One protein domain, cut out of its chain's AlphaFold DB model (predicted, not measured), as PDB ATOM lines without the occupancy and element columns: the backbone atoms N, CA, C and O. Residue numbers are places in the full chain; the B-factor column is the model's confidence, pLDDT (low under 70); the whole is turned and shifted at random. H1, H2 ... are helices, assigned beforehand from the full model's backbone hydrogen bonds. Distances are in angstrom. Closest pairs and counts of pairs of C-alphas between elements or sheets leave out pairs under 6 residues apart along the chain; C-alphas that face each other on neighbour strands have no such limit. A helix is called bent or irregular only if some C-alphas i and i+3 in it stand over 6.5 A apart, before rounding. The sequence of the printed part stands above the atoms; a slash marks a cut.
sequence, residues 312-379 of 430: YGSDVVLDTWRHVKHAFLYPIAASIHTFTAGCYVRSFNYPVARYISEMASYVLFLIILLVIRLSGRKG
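Overview. This is residues 312 to 379 of the 430 residues of the protein "Transient-receptor-potential-like protein" of Ascaris suum (UniProt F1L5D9). A sharply bent helix, H1, packs near its bend on a long straight helix, H3, whose residues 365 to 375 stick out. The 68 printed residues hold three named helices, H1, H2, H3 in order, and no named strand: all helix. The whole is loose, with a radius of gyration of the C-alphas of 15.1 A, spanning 48 by 32 by 15 A.

Along the chain. Find C-alpha 316 at (164.259, 136.360, 206.009); there begins H1, residues 316 to 340, one helix by its hydrogen bonds but bent, with C-alphas 328 and 331 7.8 A apart. Its arms are H1a, 316 to 328, and H1b, 331 to 340. H2 is residues 346 to 349; H3, residues 351 to 375, runs 35.7 A to (172.064, 105.039, 222.689).

Arrangement. The arms stand about perpendicular, at 81 degrees. Residues 323 to 328 of H1a touch H3, closest at the C-alphas of Ala 327 and Ala 360, 5.2 A. H2 only just touches H1b, with 3 pairs of C-alphas within 8 A, closest at His 337 and Phe 348. Every O i to N i+4 pair is within hydrogen-bond range in H1a, H1b and H3.

Size, cuts and confidence. The printed part has no cut; both links are tight. Residues 376 to 379 have pLDDT under 70.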
ATOM      1  N   TYR A 312     168.420 136.762 197.785       79.31
ATOM      2  CA  TYR A 312     169.004 136.097 198.942       79.31
ATOM      3  C   TYR A 312     169.573 137.142 199.912       79.31
ATOM      4  O   TYR A 312     170.487 137.891 199.569       79.31
ATOM      5  N   GLY A 313     169.025 137.190 201.123       79.88
ATOM      6  CA  GLY A 313     169.345 138.165 202.162       79.88
ATOM      7  C   GLY A 313     168.361 139.332 202.279       79.88
ATOM      8  O   GLY A 313     168.474 140.087 203.246       79.88
ATOM      9  N   SER A 314     167.398 139.496 201.359       85.19
ATOM     10  CA  SER A 314     166.369 140.544 201.478       85.19
ATOM     11  C   SER A 314     165.197 140.100 202.352       85.19
ATOM     12  O   SER A 314     164.771 140.843 203.233       85.19
ATOM     13  N   ASP A 315     164.720 138.867 202.152       87.56
ATOM     14  CA  ASP A 315     163.526 138.335 202.809       87.56
ATOM     15  C   ASP A 315     163.845 137.129 203.693       87.56
ATOM     16  O   ASP A 315     163.913 135.980 203.247       87.56
ATOM     17  N   VAL A 316     163.929 137.381 205.001       88.19
ATOM     18  CA  VAL A 316     164.259 136.360 206.009       88.19
ATOM     19  C   VAL A 316     163.317 135.152 205.987       88.19
ATOM     20  O   VAL A 316     163.752 134.028 206.230       88.19
ATOM     21  N   VAL A 317     162.031 135.345 205.673       89.69
ATOM     22  CA  VAL A 317     161.039 134.257 205.632       89.69
ATOM     23  C   VAL A 317     161.273 133.351 204.425       89.69
ATOM     24  O   VAL A 317     161.297 132.126 204.565       89.69
ATOM     25  N   LEU A 318     161.478 133.948 203.247       86.69
ATOM     26  CA  LEU A 318     161.733 133.212 202.013       86.69
ATOM     27  C   LEU A 318     163.058 132.458 202.104       86.69
ATOM     28  O   LEU A 318     163.131 131.284 201.734       86.69
ATOM     29  N   ASP A 319     164.082 133.098 202.660       86.69
ATOM     30  CA  ASP A 319     165.369 132.459 202.877       86.69
ATOM     31  C   ASP A 319     165.262 131.326 203.887       86.69
ATOM     32  O   ASP A 319     165.747 130.231 203.610       86.69
ATOM     33  N   THR A 320     164.560 131.507 205.007       88.12
ATOM     34  CA  THR A 320     164.330 130.418 205.971       88.12
ATOM     35  C   THR A 320     163.629 129.233 205.306       88.12
ATOM     36  O   THR A 320     164.041 128.087 205.490       88.12
ATOM     37  N   TRP A 321     162.625 129.485 204.462       89.62
ATOM     38  CA  TRP A 321     161.968 128.436 203.685       89.62
ATOM     39  C   TRP A 321     162.934 127.720 202.727       89.62
ATOM     40  O   TRP A 321     162.949 126.486 202.679       89.62
ATOM     41  N   ARG A 322     163.789 128.461 202.004       87.62
ATOM     42  CA  ARG A 322     164.838 127.891 201.139       87.62
ATOM     43  C   ARG A 322     165.802 127.008 201.941       87.62
ATOM     44  O   ARG A 322     166.095 125.894 201.505       87.62
ATOM     45  N   HIS A 323     166.237 127.458 203.119       87.88
ATOM     46  CA  HIS A 323     167.109 126.691 204.013       87.88
ATOM     47  C   HIS A 323     166.438 125.405 204.495       87.88
ATOM     48  O   HIS A 323     167.043 124.346 204.392       87.88
ATOM     49  N   VAL A 324     165.184 125.460 204.957       88.50
ATOM     50  CA  VAL A 324     164.430 124.270 205.394       88.50
ATOM     51  C   VAL A 324     164.264 123.283 204.240       88.50
ATOM     52  O   VAL A 324     164.543 122.093 204.396       88.50
ATOM     53  N   LYS A 325     163.885 123.770 203.051       88.31
ATOM     54  CA  LYS A 325     163.765 122.940 201.850       88.31
ATOM     55  C   LYS A 325     165.080 122.221 201.549       88.31
ATOM     56  O   LYS A 325     165.079 121.004 201.399       88.31
ATOM     57  N   HIS A 326     166.198 122.939 201.489       87.50
ATOM     58  CA  HIS A 326     167.499 122.331 201.203       87.50
ATOM     59  C   HIS A 326     168.054 121.504 202.373       87.50
ATOM     60  O   HIS A 326     168.749 120.535 202.125       87.50
ATOM     61  N   ALA A 327     167.714 121.787 203.628       89.38
ATOM     62  CA  ALA A 327     168.199 121.011 204.769       89.38
ATOM     63  C   ALA A 327     167.512 119.644 204.906       89.38
ATOM     64  O   ALA A 327     168.165 118.668 205.264       89.38
ATOM     65  N   PHE A 328     166.210 119.550 204.609       87.56
ATOM     66  CA  PHE A 328     165.454 118.300 204.767       87.56
ATOM     67  C   PHE A 328     165.258 117.531 203.458       87.56
ATOM     68  O   PHE A 328     165.249 116.302 203.466       87.56
ATOM     69  N   LEU A 329     165.115 118.225 202.323       88.62
ATOM     70  CA  LEU A 329     164.845 117.593 201.026       88.62
ATOM     71  C   LEU A 329     166.109 117.414 200.168       88.62
ATOM     72  O   LEU A 329     165.984 116.969 199.024       88.62
ATOM     73  N   TYR A 330     167.319 117.693 200.685       87.81
ATOM     74  CA  TYR A 330     168.545 117.476 199.904       87.81
ATOM     75  C   TYR A 330     168.735 116.050 199.376       87.81
ATOM     76  O   TYR A 330     169.179 115.966 198.235       87.81
ATOM     77  N   PRO A 331     168.435 114.937 200.087       85.69
ATOM     78  CA  PRO A 331     168.786 113.618 199.560       85.69
ATOM     79  C   PRO A 331     167.995 113.303 198.288       85.69
ATOM     80  O   PRO A 331     168.562 112.847 197.302       85.69
ATOM     81  N   ILE A 332     166.704 113.646 198.266       87.94
ATOM     82  CA  ILE A 332     165.838 113.461 197.095       87.94
ATOM     83  C   ILE A 332     166.252 114.430 195.982       87.94
ATOM     84  O   ILE A 332     166.438 114.032 194.833       87.94
ATOM     85  N   ALA A 333     166.416 115.710 196.319       85.75
ATOM     86  CA  ALA A 333     166.665 116.747 195.330       85.75
ATOM     87  C   ALA A 333     168.066 116.639 194.691       85.75
ATOM     88  O   ALA A 333     168.199 116.883 193.492       85.75
ATOM     89  N   ALA A 334     169.082 116.213 195.448       85.62
ATOM     90  CA  ALA A 334     170.425 115.943 194.936       85.62
ATOM     91  C   ALA A 334     170.445 114.711 194.022       85.62
ATOM     92  O   ALA A 334     171.033 114.769 192.947       85.62
ATOM     93  N   SER A 335     169.755 113.620 194.382       85.12
ATOM     94  CA  SER A 335     169.635 112.455 193.493       85.12
ATOM     95  C   SER A 335     168.963 112.820 192.169       85.12
ATOM     96  O   SER A 335     169.476 112.467 191.109       85.12
ATOM     97  N   ILE A 336     167.864 113.582 192.206       87.06
ATOM     98  CA  ILE A 336     167.194 114.056 190.987       87.06
ATOM     99  C   ILE A 336     168.139 114.930 190.156       87.06
ATOM    100  O   ILE A 336     168.196 114.755 188.941       87.06
ATOM    101  N   HIS A 337     168.900 115.841 190.774       86.56
ATOM    102  CA  HIS A 337     169.878 116.670 190.058       86.56
ATOM    103  C   HIS A 337     170.933 115.821 189.336       86.56
ATOM    104  O   HIS A 337     171.133 116.025 188.139       86.56
ATOM    105  N   THR A 338     171.507 114.818 190.009       85.06
ATOM    106  CA  THR A 338     172.506 113.907 189.428       85.06
ATOM    107  C   THR A 338     171.951 113.103 188.251       85.06
ATOM    108  O   THR A 338     172.614 112.993 187.223       85.06
ATOM    109  N   PHE A 339     170.729 112.569 188.355       86.94
ATOM    110  CA  PHE A 339     170.123 111.788 187.267       86.94
ATOM    111  C   PHE A 339     169.644 112.647 186.094       86.94
ATOM    112  O   PHE A 339     169.629 112.186 184.957       86.94
ATOM    113  N   THR A 340     169.232 113.886 186.361       84.38
ATOM    114  CA  THR A 340     168.641 114.777 185.350       84.38
ATOM    115  C   THR A 340     169.616 115.823 184.816       84.38
ATOM    116  O   THR A 340     169.193 116.697 184.064       84.38
ATOM    117  N   ALA A 341     170.892 115.760 185.217       79.69
ATOM    118  CA  ALA A 341     171.945 116.717 184.864       79.69
ATOM    119  C   ALA A 341     171.516 118.192 185.037       79.69
ATOM    120  O   ALA A 341     171.864 119.060 184.242       79.69
ATOM    121  N   GLY A 342     170.720 118.479 186.074       73.06
ATOM    122  CA  GLY A 342     170.251 119.835 186.383       73.06
ATOM    123  C   GLY A 342     169.032 120.339 185.601       73.06
ATOM    124  O   GLY A 342     168.650 121.496 185.786       73.06
ATOM    125  N   CYS A 343     168.364 119.505 184.797       72.75
ATOM    126  CA  CYS A 343     167.169 119.913 184.044       72.75
ATOM    127  C   CYS A 343     165.970 120.267 184.944       72.75
ATOM    128  O   CYS A 343     165.304 121.273 184.707       72.75
ATOM    129  N   TYR A 344     165.703 119.463 185.982       71.44
ATOM    130  CA  TYR A 344     164.520 119.635 186.845       71.44
ATOM    131  C   TYR A 344     164.792 120.447 188.114       71.44
ATOM    132  O   TYR A 344     163.925 121.185 188.576       71.44
ATOM    133  N   VAL A 345     165.990 120.329 188.689       79.69
ATOM    134  CA  VAL A 345     166.353 121.015 189.939       79.69
ATOM    135  C   VAL A 345     167.515 121.965 189.679       79.69
ATOM    136  O   VAL A 345     168.653 121.687 190.039       79.69
ATOM    137  N   ARG A 346     167.229 123.123 189.076       79.12
ATOM    138  CA  ARG A 346     168.256 124.144 188.787       79.12
ATOM    139  C   ARG A 346     168.907 124.732 190.040       79.12
ATOM    140  O   ARG A 346     170.025 125.224 189.968       79.12
ATOM    141  N   SER A 347     168.255 124.621 191.201       80.44
ATOM    142  CA  SER A 347     168.757 125.156 192.472       80.44
ATOM    143  C   SER A 347     170.166 124.666 192.834       80.44
ATOM    144  O   SER A 347     170.925 125.439 193.397       80.44
ATOM    145  N   PHE A 348     170.547 123.427 192.489       82.19
ATOM    146  CA  PHE A 348     171.886 122.883 192.787       82.19
ATOM    147  C   PHE A 348     172.995 123.365 191.842       82.19
ATOM    148  O   PHE A 348     174.167 123.101 192.104       82.19
ATOM    149  N   ASN A 349     172.665 124.099 190.775       82.00
ATOM    150  CA  ASN A 349     173.686 124.718 189.932       82.00
ATOM    151  C   ASN A 349     174.419 125.829 190.710       82.00
ATOM    152  O   ASN A 349     175.631 126.008 190.563       82.00
ATOM    153  N   TYR A 350     173.726 126.491 191.638       85.25
ATOM    154  CA  TYR A 350     174.289 127.561 192.460       85.25
ATOM    155  C   TYR A 350     175.099 127.008 193.642       85.25
ATOM    156  O   TYR A 350     174.712 126.009 194.265       85.25
ATOM    157  N   PRO A 351     176.240 127.628 193.982       89.56
ATOM    158  CA  PRO A 351     177.091 127.153 195.066       89.56
ATOM    159  C   PRO A 351     176.455 127.335 196.455       89.56
ATOM    160  O   PRO A 351     176.686 126.472 197.301       89.56
ATOM    161  N   VAL A 352     175.593 128.340 196.692       89.94
ATOM    162  CA  VAL A 352     174.902 128.499 197.999       89.94
ATOM    163  C   VAL A 352     174.073 127.269 198.343       89.94
ATOM    164  O   VAL A 352     174.176 126.723 199.437       89.94
ATOM    165  N   ALA A 353     173.252 126.805 197.399       87.94
ATOM    166  CA  ALA A 353     172.362 125.674 197.620       87.94
ATOM    167  C   ALA A 353     173.146 124.375 197.853       87.94
ATOM    168  O   ALA A 353     172.783 123.578 198.723       87.94
ATOM    169  N   ARG A 354     174.248 124.183 197.108       90.00
ATOM    170  CA  ARG A 354     175.189 123.073 197.321       90.00
ATOM    171  C   ARG A 354     175.807 123.135 198.714       90.00
ATOM    172  O   ARG A 354     175.808 122.125 199.409       90.00
ATOM    173  N   TYR A 355     176.249 124.316 199.141       91.56
ATOM    174  CA  TYR A 355     176.834 124.532 200.460       91.56
ATOM    175  C   TYR A 355     175.843 124.266 201.597       91.56
ATOM    176  O   TYR A 355     176.162 123.506 202.505       91.56
ATOM    177  N   ILE A 356     174.625 124.818 201.538       91.25
ATOM    178  CA  ILE A 356     173.591 124.587 202.563       91.25
ATOM    179  C   ILE A 356     173.287 123.091 202.684       91.25
ATOM    180  O   ILE A 356     173.226 122.557 203.791       91.25
ATOM    181  N   SER A 357     173.132 122.409 201.547       91.88
ATOM    182  CA  SER A 357     172.836 120.973 201.514       91.88
ATOM    183  C   SER A 357     173.998 120.142 202.072       91.88
ATOM    184  O   SER A 357     173.780 119.192 202.820       91.88
ATOM    185  N   GLU A 358     175.241 120.519 201.760       90.75
ATOM    186  CA  GLU A 358     176.437 119.874 202.307       90.75
ATOM    187  C   GLU A 358     176.544 120.073 203.823       90.75
ATOM    188  O   GLU A 358     176.727 119.100 204.556       90.75
ATOM    189  N   MET A 359     176.355 121.304 204.306       92.56
ATOM    190  CA  MET A 359     176.385 121.616 205.736       92.56
ATOM    191  C   MET A 359     175.282 120.865 206.487       92.56
ATOM    192  O   MET A 359     175.546 120.290 207.543       92.56
ATOM    193  N   ALA A 360     174.073 120.790 205.923       92.69
ATOM    194  CA  ALA A 360     172.983 119.993 206.481       92.69
ATOM    195  C   ALA A 360     173.344 118.500 206.556       92.69
ATOM    196  O   ALA A 360     173.119 117.868 207.589       92.69
ATOM    197  N   SER A 361     173.970 117.948 205.507       92.88
ATOM    198  CA  SER A 361     174.409 116.547 205.483       92.88
ATOM    199  C   SER A 361     175.484 116.244 206.535       92.88
ATOM    200  O   SER A 361     175.426 115.205 207.198       92.88
ATOM    201  N   TYR A 362     176.409 117.183 206.764       92.94
ATOM    202  CA  TYR A 362     177.456 117.058 207.775       92.94
ATOM    203  C   TYR A 362     176.892 117.163 209.195       92.94
ATOM    204  O   TYR A 362     177.234 116.361 210.063       92.94
ATOM    205  N   VAL A 363     175.964 118.096 209.435       93.62
ATOM    206  CA  VAL A 363     175.267 118.209 210.723       93.62
ATOM    207  C   VAL A 363     174.442 116.952 211.005       93.62
ATOM    208  O   VAL A 363     174.503 116.430 212.117       93.62
ATOM    209  N   LEU A 364     173.731 116.409 210.010       91.81
ATOM    210  CA  LEU A 364     172.998 115.148 210.154       91.81
ATOM    211  C   LEU A 364     173.938 113.985 210.502       91.81
ATOM    212  O   LEU A 364     173.631 113.199 211.397       91.81
ATOM    213  N   PHE A 365     175.095 113.895 209.844       93.25
ATOM    214  CA  PHE A 365     176.124 112.906 210.163       93.25
ATOM    215  C   PHE A 365     176.595 113.011 211.623       93.25
ATOM    216  O   PHE A 365     176.649 112.000 212.326       93.25
ATOM    217  N   LEU A 366     176.854 114.226 212.119       93.62
ATOM    218  CA  LEU A 366     177.226 114.452 213.519       93.62
ATOM    219  C   LEU A 366     176.095 114.097 214.496       93.62
ATOM    220  O   LEU A 366     176.359 113.494 215.539       93.62
ATOM    221  N   ILE A 367     174.842 114.423 214.164       92.56
ATOM    222  CA  ILE A 367     173.668 114.055 214.971       92.56
ATOM    223  C   ILE A 367     173.545 112.533 215.055       92.56
ATOM    224  O   ILE A 367     173.357 112.004 216.146       92.56
ATOM    225  N   ILE A 368     173.701 111.817 213.938       90.44
ATOM    226  CA  ILE A 368     173.643 110.349 213.905       90.44
ATOM    227  C   ILE A 368     174.755 109.739 214.761       90.44
ATOM    228  O   ILE A 368     174.476 108.865 215.580       90.44
ATOM    229  N   LEU A 369     175.992 110.235 214.655       90.38
ATOM    230  CA  LEU A 369     177.096 109.793 215.516       90.38
ATOM    231  C   LEU A 369     176.804 110.028 217.003       90.38
ATOM    232  O   LEU A 369     177.093 109.173 217.844       90.38
ATOM    233  N   LEU A 370     176.216 111.177 217.339       90.88
ATOM    234  CA  LEU A 370     175.833 111.504 218.706       90.88
ATOM    235  C   LEU A 370     174.701 110.597 219.206       90.88
ATOM    236  O   LEU A 370     174.765 110.129 220.341       90.88
ATOM    237  N   VAL A 371     173.714 110.289 218.363       88.25
ATOM    238  CA  VAL A 371     172.629 109.345 218.670       88.25
ATOM    239  C   VAL A 371     173.184 107.945 218.918       88.25
ATOM    240  O   VAL A 371     172.859 107.361 219.947       88.25
ATOM    241  N   ILE A 372     174.074 107.434 218.058       85.44
ATOM    242  CA  ILE A 372     174.744 106.135 218.261       85.44
ATOM    243  C   ILE A 372     175.478 106.129 219.611       85.44
ATOM    244  O   ILE A 372     175.337 105.201 220.410       85.44
ATOM    245  N   ARG A 373     176.213 107.205 219.921       84.25
ATOM    246  CA  ARG A 373     176.970 107.324 221.175       84.25
ATOM    247  C   ARG A 373     176.082 107.409 222.418       84.25
ATOM    248  O   ARG A 373     176.442 106.847 223.451       84.25
ATOM    249  N   LEU A 374     174.961 108.128 222.355       82.38
ATOM    250  CA  LEU A 374     174.024 108.264 223.474       82.38
ATOM    251  C   LEU A 374     173.207 106.987 223.694       82.38
ATOM    252  O   LEU A 374     173.042 106.579 224.844       82.38
ATOM    253  N   SER A 375     172.751 106.335 222.623       73.44
ATOM    254  CA  SER A 375     172.064 105.039 222.689       73.44
ATOM    255  C   SER A 375     172.952 103.976 223.338       73.44
ATOM    256  O   SER A 375     172.504 103.286 224.251       73.44
ATOM    257  N   GLY A 376     174.245 103.945 222.996       66.38
ATOM    258  CA  GLY A 376     175.215 103.043 223.624       66.38
ATOM    259  C   GLY A 376     175.518 103.328 225.103       66.38
ATOM    260  O   GLY A 376     176.085 102.475 225.778       66.38
ATOM    261  N   ARG A 377     175.154 104.505 225.637       64.50
ATOM    262  CA  ARG A 377     175.407 104.896 227.040       64.50
ATOM    263  C   ARG A 377     174.213 104.640 227.966       64.50
ATOM    264  O   ARG A 377     174.382 104.649 229.179       64.50
ATOM    265  N   LYS A 378     173.010 104.466 227.408       57.69
ATOM    266  CA  LYS A 378     171.745 104.374 228.159       57.69
ATOM    267  C   LYS A 378     171.328 102.936 228.502       57.69
ATOM    268  O   LYS A 378     170.323 102.762 229.183       57.69
ATOM    269  N   GLY A 379     172.068 101.927 228.043       54.53
ATOM    270  CA  GLY A 379     171.848 100.523 228.397       54.53
ATOM    271  C   GLY A 379     173.003  99.955 229.219       54.53
ATOM    272  O   GLY A 379     174.159 100.255 228.928       54.53
TER     273      GLY A 379